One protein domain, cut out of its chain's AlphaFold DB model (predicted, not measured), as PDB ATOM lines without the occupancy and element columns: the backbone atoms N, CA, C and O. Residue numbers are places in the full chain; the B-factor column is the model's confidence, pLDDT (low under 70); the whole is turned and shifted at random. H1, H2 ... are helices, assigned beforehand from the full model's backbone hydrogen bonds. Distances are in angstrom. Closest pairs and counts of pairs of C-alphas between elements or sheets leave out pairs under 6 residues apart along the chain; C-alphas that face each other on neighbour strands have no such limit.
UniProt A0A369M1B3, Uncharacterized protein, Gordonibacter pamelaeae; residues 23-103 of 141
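Overview. This is residues 23 to 103 of the 141 residues of an uncharacterized protein of Gordonibacter pamelaeae (UniProt A0A369M1B3). What shape do these helices make? The long helix H3 is crossed at a slant by H4, which folds back over it, while H1, running nearly parallel to H4, meets H3 at a corner, with Trp 32 near the last residue of H1 and Val 58 near the first of H3, so that H1, H3 and H4 make a loose three-helix bundle; the short H2 packs on H1 alone, apart from H3 and H4. What is it built of? The 81 printed residues include four named helices, H1, H2, H3 and H4 in chain order, with no named strand, and the class is all helix. How spread out is it? It is elongated, with spans of 40 by 26 by 19 A, yet only just compact, close to loose, with a radius of gyration of the C-alphas of 13.6 A.

Arrangement. What touches the longest helix? H3, residues 56 to 79, touches H4, residues 84 to 101, closest at the C-alphas of Leu 69 and Ile 90, 7.3 A apart; they run opposite ways at a steep tilt of 39 degrees and form a helical hairpin. H3 touches H4 with residues 62 to 72 alone, and H4 touches H3 with residues 86 to 93 alone. With residues 58 to 62 alone, H3 also touches H1, residues 23 to 33, opposite ways at a steep tilt of 44 degrees; the closest C-alphas, of Trp 32 and Val 58, are 5.3 A apart. How do the remaining pairs stand? H1 and H4 are close but not clearly touching, with the closest C-alphas, of Leu 25 and Arg 89, 7.5 A apart, and run the same way at a shallow tilt of 5 degrees. H2, residues 37 to 45, touches H1 about perpendicular, at 89 degrees, with the closest C-alphas, of Ala 30 and Arg 37, 5.3 A apart, and is apart from H3 and H4. What arrangement and backbone result? H1, H3 and H4 form an up and down bundle, each running against the one before it in the chain, and the helix packing is mostly crossed. In H1, H2, H3 and H4 every O i to N i+4 pair is within hydrogen-bond range.

Along the chain. Where is the longest helix? H3 runs 34.9 A from C-alpha 56 at (10.295, 26.533, 43.914) to C-alpha 79 at (-23.504, 21.100, 37.375). Where are the others? H4 measures 25.6 A and ends at C-alpha 101 at (0.898, 33.327, 54.590). H1, 15.6 A long, begins at C-alpha 23 at (-3.632, 7.616, 46.016), and H2 measures 12.2 A.

Size, cuts and confidence. How large is it? The two C-alphas farthest apart, those of Thr 46 and Ser 78, are 41.7 A apart. Is it continuous? The printed part has no cut; the links H1 to H2 and H3 to H4 are tight, and the link H2 to H3 is short, with 10 residues. Where is confidence low? The mean pLDDT of the printed part is 81.7, and residues 48 to 54 and 101 to 103 are under 70.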
ATOM      1  N   HIS A  23      -4.971   7.608  46.604       89.19
ATOM      2  CA  HIS A  23      -3.632   7.616  46.016       89.19
ATOM      3  C   HIS A  23      -3.269   8.983  45.413       89.19
ATOM      4  O   HIS A  23      -2.136   9.449  45.584       89.19
ATOM      5  N   LYS A  24      -4.215   9.641  44.724       89.31
ATOM      6  CA  LYS A  24      -4.017  10.990  44.170       89.31
ATOM      7  C   LYS A  24      -3.768  11.996  45.294       89.31
ATOM      8  O   LYS A  24      -2.776  12.720  45.233       89.31
ATOM      9  N   LEU A  25      -4.585  11.967  46.347       87.81
ATOM     10  CA  LEU A  25      -4.451  12.860  47.497       87.81
ATOM     11  C   LEU A  25      -3.094  12.699  48.197       87.81
ATOM     12  O   LEU A  25      -2.402  13.685  48.443       87.81
ATOM     13  N   ILE A  26      -2.656  11.464  48.460       89.50
ATOM     14  CA  ILE A  26      -1.347  11.196  49.080       89.50
ATOM     15  C   ILE A  26      -0.206  11.738  48.209       89.50
ATOM     16  O   ILE A  26       0.753  12.319  48.724       89.50
ATOM     17  N   CYS A  27      -0.300  11.568  46.887       88.69
ATOM     18  CA  CYS A  27       0.703  12.091  45.962       88.69
ATOM     19  C   CYS A  27       0.768  13.622  45.978       88.69
ATOM     20  O   CYS A  27       1.867  14.178  45.949       88.69
ATOM     21  N   GLU A  28      -0.379  14.291  46.027       88.88
ATOM     22  CA  GLU A  28      -0.466  15.752  46.078       88.88
ATOM     23  C   GLU A  28       0.064  16.307  47.396       88.88
ATOM     24  O   GLU A  28       0.913  17.194  47.387       88.88
ATOM     25  N   MET A  29      -0.328  15.712  48.521       85.94
ATOM     26  CA  MET A  29       0.152  16.106  49.846       85.94
ATOM     27  C   MET A  29       1.672  15.937  49.994       85.94
ATOM     28  O   MET A  29       2.358  16.801  50.550       85.94
ATOM     29  N   ALA A  30       2.234  14.852  49.453       88.06
ATOM     30  CA  ALA A  30       3.684  14.672  49.400       88.06
ATOM     31  C   ALA A  30       4.357  15.761  48.539       88.06
ATOM     32  O   ALA A  30       5.378  16.323  48.930       88.06
ATOM     33  N   ALA A  31       3.762  16.121  47.397       87.31
ATOM     34  CA  ALA A  31       4.285  17.184  46.541       87.31
ATOM     35  C   ALA A  31       4.227  18.567  47.213       87.31
ATOM     36  O   ALA A  31       5.174  19.345  47.092       87.31
ATOM     37  N   TRP A  32       3.150  18.862  47.944       82.62
ATOM     38  CA  TRP A  32       2.983  20.117  48.681       82.62
ATOM     39  C   TRP A  32       3.921  20.233  49.880       82.62
ATOM     40  O   TRP A  32       4.421  21.318  50.143       82.62
ATOM     41  N   SER A  33       4.225  19.130  50.566       83.00
ATOM     42  CA  SER A  33       5.223  19.120  51.648       83.00
ATOM     43  C   SER A  33       6.671  19.214  51.156       83.00
ATOM     44  O   SER A  33       7.574  19.471  51.948       83.00
ATOM     45  N   GLY A  34       6.918  19.010  49.856       82.62
ATOM     46  CA  GLY A  34       8.269  18.963  49.293       82.62
ATOM     47  C   GLY A  34       9.055  17.706  49.683       82.62
ATOM     48  O   GLY A  34      10.259  17.635  49.440       82.62
ATOM     49  N   MET A  35       8.389  16.711  50.275       84.12
ATOM     50  CA  MET A  35       8.980  15.438  50.678       84.12
ATOM     51  C   MET A  35       8.766  14.364  49.605       84.12
ATOM     52  O   MET A  35       7.840  14.420  48.794       84.12
ATOM     53  N   ASN A  36       9.603  13.324  49.611       86.88
ATOM     54  CA  ASN A  36       9.306  12.128  48.828       86.88
ATOM     55  C   ASN A  36       8.088  11.407  49.431       86.88
ATOM     56  O   ASN A  36       7.902  11.409  50.644       86.88
ATOM     57  N   ARG A  37       7.291  10.716  48.610       88.50
ATOM     58  CA  ARG A  37       6.082   9.991  49.045       88.50
ATOM     59  C   ARG A  37       6.367   9.017  50.187       88.50
ATOM     60  O   ARG A  37       5.599   8.948  51.137       88.50
ATOM     61  N   GLN A  38       7.484   8.288  50.107       89.19
ATOM     62  CA  GLN A  38       7.888   7.360  51.166       89.19
ATOM     63  C   GLN A  38       8.172   8.094  52.484       89.19
ATOM     64  O   GLN A  38       7.746   7.630  53.536       89.19
ATOM     65  N   ASP A  39       8.861   9.234  52.427       87.69
ATOM     66  CA  ASP A  39       9.217  10.012  53.618       87.69
ATOM     67  C   ASP A  39       7.980  10.697  54.216       87.69
ATOM     68  O   ASP A  39       7.807  10.682  55.429       87.69
ATOM     69  N   TYR A  40       7.073  11.193  53.368       88.88
ATOM     70  CA  TYR A  40       5.790  11.760  53.779       88.88
ATOM     71  C   TYR A  40       4.921  10.739  54.528       88.88
ATOM     72  O   TYR A  40       4.412  11.032  55.607       88.88
ATOM     73  N   ILE A  41       4.786   9.520  53.989       89.56
ATOM     74  CA  ILE A  41       4.011   8.447  54.632       89.56
ATOM     75  C   ILE A  41       4.640   8.063  55.974       89.56
ATOM     76  O   ILE A  41       3.927   7.918  56.960       89.56
ATOM     77  N   ILE A  42       5.969   7.932  56.035       89.00
ATOM     78  CA  ILE A  42       6.663   7.618  57.290       89.00
ATOM     79  C   ILE A  42       6.447   8.734  58.317       89.00
ATOM     80  O   ILE A  42       6.103   8.431  59.455       89.00
ATOM     81  N   ALA A  43       6.594  10.005  57.933       87.56
ATOM     82  CA  ALA A  43       6.396  11.141  58.833       87.56
ATOM     83  C   ALA A  43       4.966  11.180  59.391       87.56
ATOM     84  O   ALA A  43       4.785  11.290  60.600       87.56
ATOM     85  N   LYS A  44       3.957  10.985  58.529       86.88
ATOM     86  CA  LYS A  44       2.548  10.926  58.939       86.88
ATOM     87  C   LYS A  44       2.217   9.734  59.839       86.88
ATOM     88  O   LYS A  44       1.398   9.892  60.729       86.88
ATOM     89  N   LEU A  45       2.836   8.569  59.633       86.44
ATOM     90  CA  LEU A  45       2.619   7.385  60.480       86.44
ATOM     91  C   LEU A  45       3.381   7.429  61.814       86.44
ATOM     92  O   LEU A  45       3.082   6.642  62.704       86.44
ATOM     93  N   THR A  46       4.390   8.291  61.938       85.12
ATOM     94  CA  THR A  46       5.233   8.417  63.141       85.12
ATOM     95  C   THR A  46       4.919   9.674  63.953       85.12
ATOM     96  O   THR A  46       5.703  10.029  64.828       85.12
ATOM     97  N   ASP A  47       3.817  10.366  63.636       75.31
ATOM     98  CA  ASP A  47       3.432  11.668  64.201       75.31
ATOM     99  C   ASP A  47       4.545  12.733  64.134       75.31
ATOM    100  O   ASP A  47       4.556  13.712  64.881       75.31
ATOM    101  N   THR A  48       5.491  12.577  63.202       69.94
ATOM    102  CA  THR A  48       6.522  13.586  62.965       69.94
ATOM    103  C   THR A  48       5.858  14.764  62.261       69.94
ATOM    104  O   THR A  48       5.295  14.596  61.174       69.94
ATOM    105  N   GLN A  49       5.899  15.957  62.868       64.56
ATOM    106  CA  GLN A  49       5.314  17.155  62.261       64.56
ATOM    107  C   GLN A  49       5.881  17.371  60.850       64.56
ATOM    108  O   GLN A  49       7.093  17.405  60.638       64.56
ATOM    109  N   VAL A  50       4.984  17.479  59.868       66.88
ATOM    110  CA  VAL A  50       5.347  17.723  58.468       66.88
ATOM    111  C   VAL A  50       5.404  19.231  58.263       66.88
ATOM    112  O   VAL A  50       4.385  19.858  57.985       66.88
ATOM    113  N   GLU A  51       6.593  19.810  58.412       65.81
ATOM    114  CA  GLU A  51       6.830  21.211  58.066       65.81
ATOM    115  C   GLU A  51       6.906  21.374  56.547       65.81
ATOM    116  O   GLU A  51       7.722  20.747  55.865       65.81
ATOM    117  N   VAL A  52       6.062  22.249  56.009       65.69
ATOM    118  CA  VAL A  52       6.095  22.611  54.594       65.69
ATOM    119  C   VAL A  52       7.097  23.742  54.432       65.69
ATOM    120  O   VAL A  52       6.814  24.893  54.753       65.69
ATOM    121  N   ARG A  53       8.288  23.422  53.919       68.81
ATOM    122  CA  ARG A  53       9.263  24.458  53.571       68.81
ATOM    123  C   ARG A  53       8.949  25.038  52.190       68.81
ATOM    124  O   ARG A  53       8.922  24.279  51.213       68.81
ATOM    125  N   PRO A  54       8.762  26.363  52.065       68.50
ATOM    126  CA  PRO A  54       8.511  26.983  50.774       68.50
ATOM    127  C   PRO A  54       9.727  26.782  49.861       68.50
ATOM    128  O   PRO A  54      10.839  27.214  50.153       68.50
ATOM    129  N   SER A  55       9.513  26.099  48.738       81.50
ATOM    130  CA  SER A  55      10.521  25.885  47.699       81.50
ATOM    131  C   SER A  55       9.911  26.113  46.321       81.50
ATOM    132  O   SER A  55       8.694  26.037  46.150       81.50
ATOM    133  N   VAL A  56      10.750  26.342  45.306       81.69
ATOM    134  CA  VAL A  56      10.295  26.533  43.914       81.69
ATOM    135  C   VAL A  56       9.465  25.336  43.434       81.69
ATOM    136  O   VAL A  56       8.484  25.498  42.710       81.69
ATOM    137  N   SER A  57       9.821  24.127  43.881       80.62
ATOM    138  CA  SER A  57       9.074  22.904  43.576       80.62
ATOM    139  C   SER A  57       7.690  22.903  44.228       80.62
ATOM    140  O   SER A  57       6.702  22.628  43.548       80.62
ATOM    141  N   VAL A  58       7.604  23.268  45.511       82.81
ATOM    142  CA  VAL A  58       6.336  23.367  46.253       82.81
ATOM    143  C   VAL A  58       5.430  24.429  45.630       82.81
ATOM    144  O   VAL A  58       4.271  24.151  45.339       82.81
ATOM    145  N   GLN A  59       5.968  25.608  45.306       82.12
ATOM    146  CA  GLN A  59       5.215  26.677  44.642       82.12
ATOM    147  C   GLN A  59       4.696  26.252  43.262       82.12
ATOM    148  O   GLN A  59       3.554  26.545  42.904       82.12
ATOM    149  N   LYS A  60       5.507  25.529  42.479       85.50
ATOM    150  CA  LYS A  60       5.097  25.012  41.168       85.50
ATOM    151  C   LYS A  60       4.003  23.951  41.291       85.50
ATOM    152  O   LYS A  60       3.050  23.981  40.513       85.50
ATOM    153  N   ALA A  61       4.122  23.045  42.261       85.06
ATOM    154  CA  ALA A  61       3.111  22.030  42.544       85.06
ATOM    155  C   ALA A  61       1.791  22.666  42.999       85.06
ATOM    156  O   ALA A  61       0.729  22.310  42.491       85.06
ATOM    157  N   LEU A  62       1.865  23.661  43.883       85.50
ATOM    158  CA  LEU A  62       0.711  24.403  44.376       85.50
ATOM    159  C   LEU A  62       0.015  25.164  43.242       85.50
ATOM    160  O   LEU A  62      -1.187  25.019  43.056       85.50
ATOM    161  N   LYS A  63       0.772  25.881  42.400       85.75
ATOM    162  CA  LYS A  63       0.235  26.569  41.214       85.75
ATOM    163  C   LYS A  63      -0.444  25.604  40.237       85.75
ATOM    164  O   LYS A  63      -1.506  25.921  39.705       85.75
ATOM    165  N   GLY A  64       0.164  24.442  39.991       87.56
ATOM    166  CA  GLY A  64      -0.407  23.404  39.131       87.56
ATOM    167  C   GLY A  64      -1.721  22.859  39.686       87.56
ATOM    168  O   GLY A  64      -2.722  22.834  38.972       87.56
ATOM    169  N   SER A  65      -1.738  22.512  40.974       85.06
ATOM    170  CA  SER A  65      -2.947  22.049  41.657       85.06
ATOM    171  C   SER A  65      -4.049  23.108  41.644       85.06
ATOM    172  O   SER A  65      -5.196  22.793  41.343       85.06
ATOM    173  N   MET A  66      -3.704  24.380  41.848       86.94
ATOM    174  CA  MET A  66      -4.681  25.464  41.843       86.94
ATOM    175  C   MET A  66      -5.312  25.681  40.463       86.94
ATOM    176  O   MET A  66      -6.511  25.948  40.348       86.94
ATOM    177  N   ALA A  67      -4.527  25.509  39.398       87.25
ATOM    178  CA  ALA A  67      -5.031  25.553  38.032       87.25
ATOM    179  C   ALA A  67      -5.985  24.387  37.720       87.25
ATOM    180  O   ALA A  67      -6.956  24.582  36.989       87.25
ATOM    181  N   GLU A  68      -5.739  23.193  38.265       86.38
ATOM    182  CA  GLU A  68      -6.671  22.064  38.151       86.38
ATOM    183  C   GLU A  68      -7.941  22.280  38.968       86.38
ATOM    184  O   GLU A  68      -9.035  22.177  38.419       86.38
ATOM    185  N   LEU A  69      -7.803  22.668  40.236       86.25
ATOM    186  CA  LEU A  69      -8.924  22.968  41.123       86.25
ATOM    187  C   LEU A  69      -9.842  24.035  40.528       86.25
ATOM    188  O   LEU A  69     -11.057  23.893  40.556       86.25
ATOM    189  N   THR A  70      -9.283  25.072  39.902       85.19
ATOM    190  CA  THR A  70     -10.088  26.105  39.236       85.19
ATOM    191  C   THR A  70     -10.928  25.528  38.090       85.19
ATOM    192  O   THR A  70     -12.046  25.986  37.860       85.19
ATOM    193  N   LYS A  71     -10.426  24.525  37.360       86.94
ATOM    194  CA  LYS A  71     -11.195  23.848  36.302       86.94
ATOM    195  C   LYS A  71     -12.285  22.968  36.904       86.94
ATOM    196  O   LYS A  71     -13.421  23.050  36.454       86.94
ATOM    197  N   GLU A  72     -11.948  22.178  37.921       84.19
ATOM    198  CA  GLU A  72     -12.889  21.291  38.619       84.19
ATOM    199  C   GLU A  72     -14.030  22.093  39.267       84.19
ATOM    200  O   GLU A  72     -15.193  21.759  39.070       84.19
ATOM    201  N   VAL A  73     -13.731  23.220  39.921       84.75
ATOM    202  CA  VAL A  73     -14.740  24.123  40.504       84.75
ATOM    203  C   VAL A  73     -15.595  24.796  39.431       84.75
ATOM    204  O   VAL A  73     -16.807  24.888  39.596       84.75
ATOM    205  N   ARG A  74     -15.014  25.247  38.311       83.31
ATOM    206  CA  ARG A  74     -15.796  25.817  37.195       83.31
ATOM    207  C   ARG A  74     -16.752  24.797  36.587       83.31
ATOM    208  O   ARG A  74     -17.873  25.152  36.239       83.31
ATOM    209  N   LEU A  75     -16.312  23.546  36.466       81.94
ATOM    210  CA  LEU A  75     -17.167  22.454  36.018       81.94
ATOM    211  C   LEU A  75     -18.263  22.183  37.047       81.94
ATOM    212  O   LEU A  75     -19.436  22.209  36.694       81.94
ATOM    213  N   ALA A  76     -17.921  22.025  38.322       81.12
ATOM    214  CA  ALA A  76     -18.901  21.811  39.382       81.12
ATOM    215  C   ALA A  76     -19.936  22.947  39.478       81.12
ATOM    216  O   ALA A  76     -21.122  22.677  39.622       81.12
ATOM    217  N   ALA A  77     -19.532  24.208  39.287       76.69
ATOM    218  CA  ALA A  77     -20.443  25.353  39.239       76.69
ATOM    219  C   ALA A  77     -21.459  25.267  38.085       76.69
ATOM    220  O   ALA A  77     -22.565  25.787  38.205       76.69
ATOM    221  N   SER A  78     -21.110  24.597  36.980       73.31
ATOM    222  CA  SER A  78     -22.039  24.349  35.870       73.31
ATOM    223  C   SER A  78     -23.021  23.200  36.133       73.31
ATOM    224  O   SER A  78     -24.115  23.212  35.574       73.31
ATOM    225  N   TYR A  79     -22.662  22.246  37.001       73.00
ATOM    226  CA  TYR A  79     -23.504  21.100  37.375       73.00
ATOM    227  C   TYR A  79     -24.255  21.291  38.706       73.00
ATOM    228  O   TYR A  79     -25.194  20.551  38.979       73.00
ATOM    229  N   GLY A  80     -23.886  22.292  39.509       73.94
ATOM    230  CA  GLY A  80     -24.546  22.645  40.771       73.94
ATOM    231  C   GLY A  80     -24.137  21.804  41.985       73.94
ATOM    232  O   GLY A  80     -24.659  22.042  43.070       73.94
ATOM    233  N   GLU A  81     -23.204  20.857  41.838       79.31
ATOM    234  CA  GLU A  81     -22.804  19.935  42.909       79.31
ATOM    235  C   GLU A  81     -21.276  19.830  43.021       79.31
ATOM    236  O   GLU A  81     -20.565  19.693  42.024       79.31
ATOM    237  N   LEU A  82     -20.765  19.914  44.254       76.88
ATOM    238  CA  LEU A  82     -19.344  19.774  44.588       76.88
ATOM    239  C   LEU A  82     -19.125  18.410  45.244       76.88
ATOM    240  O   LEU A  82     -19.706  18.155  46.296       76.88
ATOM    241  N   SER A  83     -18.262  17.563  44.677       82.19
ATOM    242  CA  SER A  83     -17.929  16.274  45.297       82.19
ATOM    243  C   SER A  83     -17.186  16.459  46.626       82.19
ATOM    244  O   SER A  83     -16.390  17.388  46.778       82.19
ATOM    245  N   GLU A  84     -17.391  15.547  47.580       82.44
ATOM    246  CA  GLU A  84     -16.690  15.567  48.877       82.44
ATOM    247  C   GLU A  84     -15.163  15.545  48.706       82.44
ATOM    248  O   GLU A  84     -14.439  16.274  49.383       82.44
ATOM    249  N   SER A  85     -14.666  14.778  47.733       80.06
ATOM    250  CA  SER A  85     -13.241  14.716  47.393       80.06
ATOM    251  C   SER A  85     -12.686  16.060  46.902       80.06
ATOM    252  O   SER A  85     -11.564  16.434  47.253       80.06
ATOM    253  N   LEU A  86     -13.474  16.826  46.139       82.38
ATOM    254  CA  LEU A  86     -13.102  18.166  45.682       82.38
ATOM    255  C   LEU A  86     -13.096  19.158  46.849       82.38
ATOM    256  O   LEU A  86     -12.153  19.938  46.977       82.38
ATOM    257  N   GLN A  87     -14.104  19.102  47.722       83.19
ATOM    258  CA  GLN A  87     -14.174  19.949  48.915       83.19
ATOM    259  C   GLN A  87     -12.973  19.721  49.838       83.19
ATOM    260  O   GLN A  87     -12.301  20.681  50.216       83.19
ATOM    261  N   GLN A  88     -12.637  18.460  50.120       84.19
ATOM    262  CA  GLN A  88     -11.463  18.115  50.922       84.19
ATOM    263  C   GLN A  88     -10.175  18.639  50.282       84.19
ATOM    264  O   GLN A  88      -9.341  19.228  50.968       84.19
ATOM    265  N   ARG A  89     -10.001  18.473  48.964       83.88
ATOM    266  CA  ARG A  89      -8.815  18.969  48.251       83.88
ATOM    267  C   ARG A  89      -8.700  20.496  48.339       83.88
ATOM    268  O   ARG A  89      -7.605  21.001  48.582       83.88
ATOM    269  N   ILE A  90      -9.812  21.222  48.198       85.69
ATOM    270  CA  ILE A  90      -9.863  22.686  48.356       85.69
ATOM    271  C   ILE A  90      -9.474  23.092  49.779       85.69
ATOM    272  O   ILE A  90      -8.610  23.952  49.943       85.69
ATOM    273  N   GLU A  91     -10.052  22.456  50.801       85.69
ATOM    274  CA  GLU A  91      -9.750  22.748  52.206       85.69
ATOM    275  C   GLU A  91      -8.256  22.579  52.508       85.69
ATOM    276  O   GLU A  91      -7.639  23.445  53.131       85.69
ATOM    277  N   HIS A  92      -7.644  21.495  52.025       84.44
ATOM    278  CA  HIS A  92      -6.223  21.235  52.249       84.44
ATOM    279  C   HIS A  92      -5.337  22.287  51.586       84.44
ATOM    280  O   HIS A  92      -4.397  22.779  52.214       84.44
ATOM    281  N   VAL A  93      -5.644  22.659  50.342       84.94
ATOM    282  CA  VAL A  93      -4.903  23.705  49.635       84.94
ATOM    283  C   VAL A  93      -5.049  25.044  50.355       84.94
ATOM    284  O   VAL A  93      -4.044  25.708  50.596       84.94
ATOM    285  N   MET A  94      -6.262  25.414  50.776       83.81
ATOM    286  CA  MET A  94      -6.501  26.644  51.536       83.81
ATOM    287  C   MET A  94      -5.745  26.658  52.866       83.81
ATOM    288  O   MET A  94      -5.077  27.644  53.171       83.81
ATOM    289  N   ARG A  95      -5.776  25.558  53.630       84.44
ATOM    290  CA  ARG A  95      -5.028  25.429  54.890       84.44
ATOM    291  C   ARG A  95      -3.522  25.578  54.669       84.44
ATOM    292  O   ARG A  95      -2.853  26.237  55.458       84.44
ATOM    293  N   LEU A  96      -2.991  25.007  53.586       82.50
ATOM    294  CA  LEU A  96      -1.582  25.155  53.223       82.50
ATOM    295  C   LEU A  96      -1.227  26.611  52.887       82.50
ATOM    296  O   LEU A  96      -0.173  27.091  53.288       82.50
ATOM    297  N   PHE A  97      -2.098  27.318  52.163       79.88
ATOM    298  CA  PHE A  97      -1.898  28.732  51.843       79.88
ATOM    299  C   PHE A  97      -1.904  29.618  53.087       79.88
ATOM    300  O   PHE A  97      -1.045  30.488  53.189       79.88
ATOM    301  N   LEU A  98      -2.822  29.384  54.031       81.00
ATOM    302  CA  LEU A  98      -2.854  30.110  55.303       81.00
ATOM    303  C   LEU A  98      -1.554  29.897  56.085       81.00
ATOM    304  O   LEU A  98      -0.885  30.865  56.427       81.00
ATOM    305  N   ALA A  99      -1.120  28.642  56.229       79.62
ATOM    306  CA  ALA A  99       0.126  28.310  56.918       79.62
ATOM    307  C   ALA A  99       1.382  28.905  56.247       79.62
ATOM    308  O   ALA A  99       2.379  29.169  56.914       79.62
ATOM    309  N   LEU A 100       1.365  29.112  54.923       74.69
ATOM    310  CA  LEU A 100       2.444  29.797  54.200       74.69
ATOM    311  C   LEU A 100       2.360  31.331  54.308       74.69
ATOM    312  O   LEU A 100       3.388  31.994  54.179       74.69
ATOM    313  N   GLY A 101       1.158  31.888  54.483       68.00
ATOM    314  CA  GLY A 101       0.898  33.327  54.590       68.00
ATOM    315  C   GLY A 101       1.122  33.901  55.990       68.00
ATOM    316  O   GLY A 101       1.509  35.056  56.109       68.00
ATOM    317  N   GLU A 102       0.974  33.088  57.040       62.88
ATOM    318  CA  GLU A 102       1.178  33.480  58.447       62.88
ATOM    319  C   GLU A 102       2.636  33.852  58.799       62.88
ATOM    320  O   GLU A 102       2.913  34.306  59.902       62.88
ATOM    321  N   GLY A 103       3.584  33.730  57.864       53.94
ATOM    322  CA  GLY A 103       4.979  34.140  58.052       53.94
ATOM    323  C   GLY A 103       5.281  35.635  57.853       53.94
ATOM    324  O   GLY A 103       6.462  35.969  57.747       53.94
TER     325      GLY A 103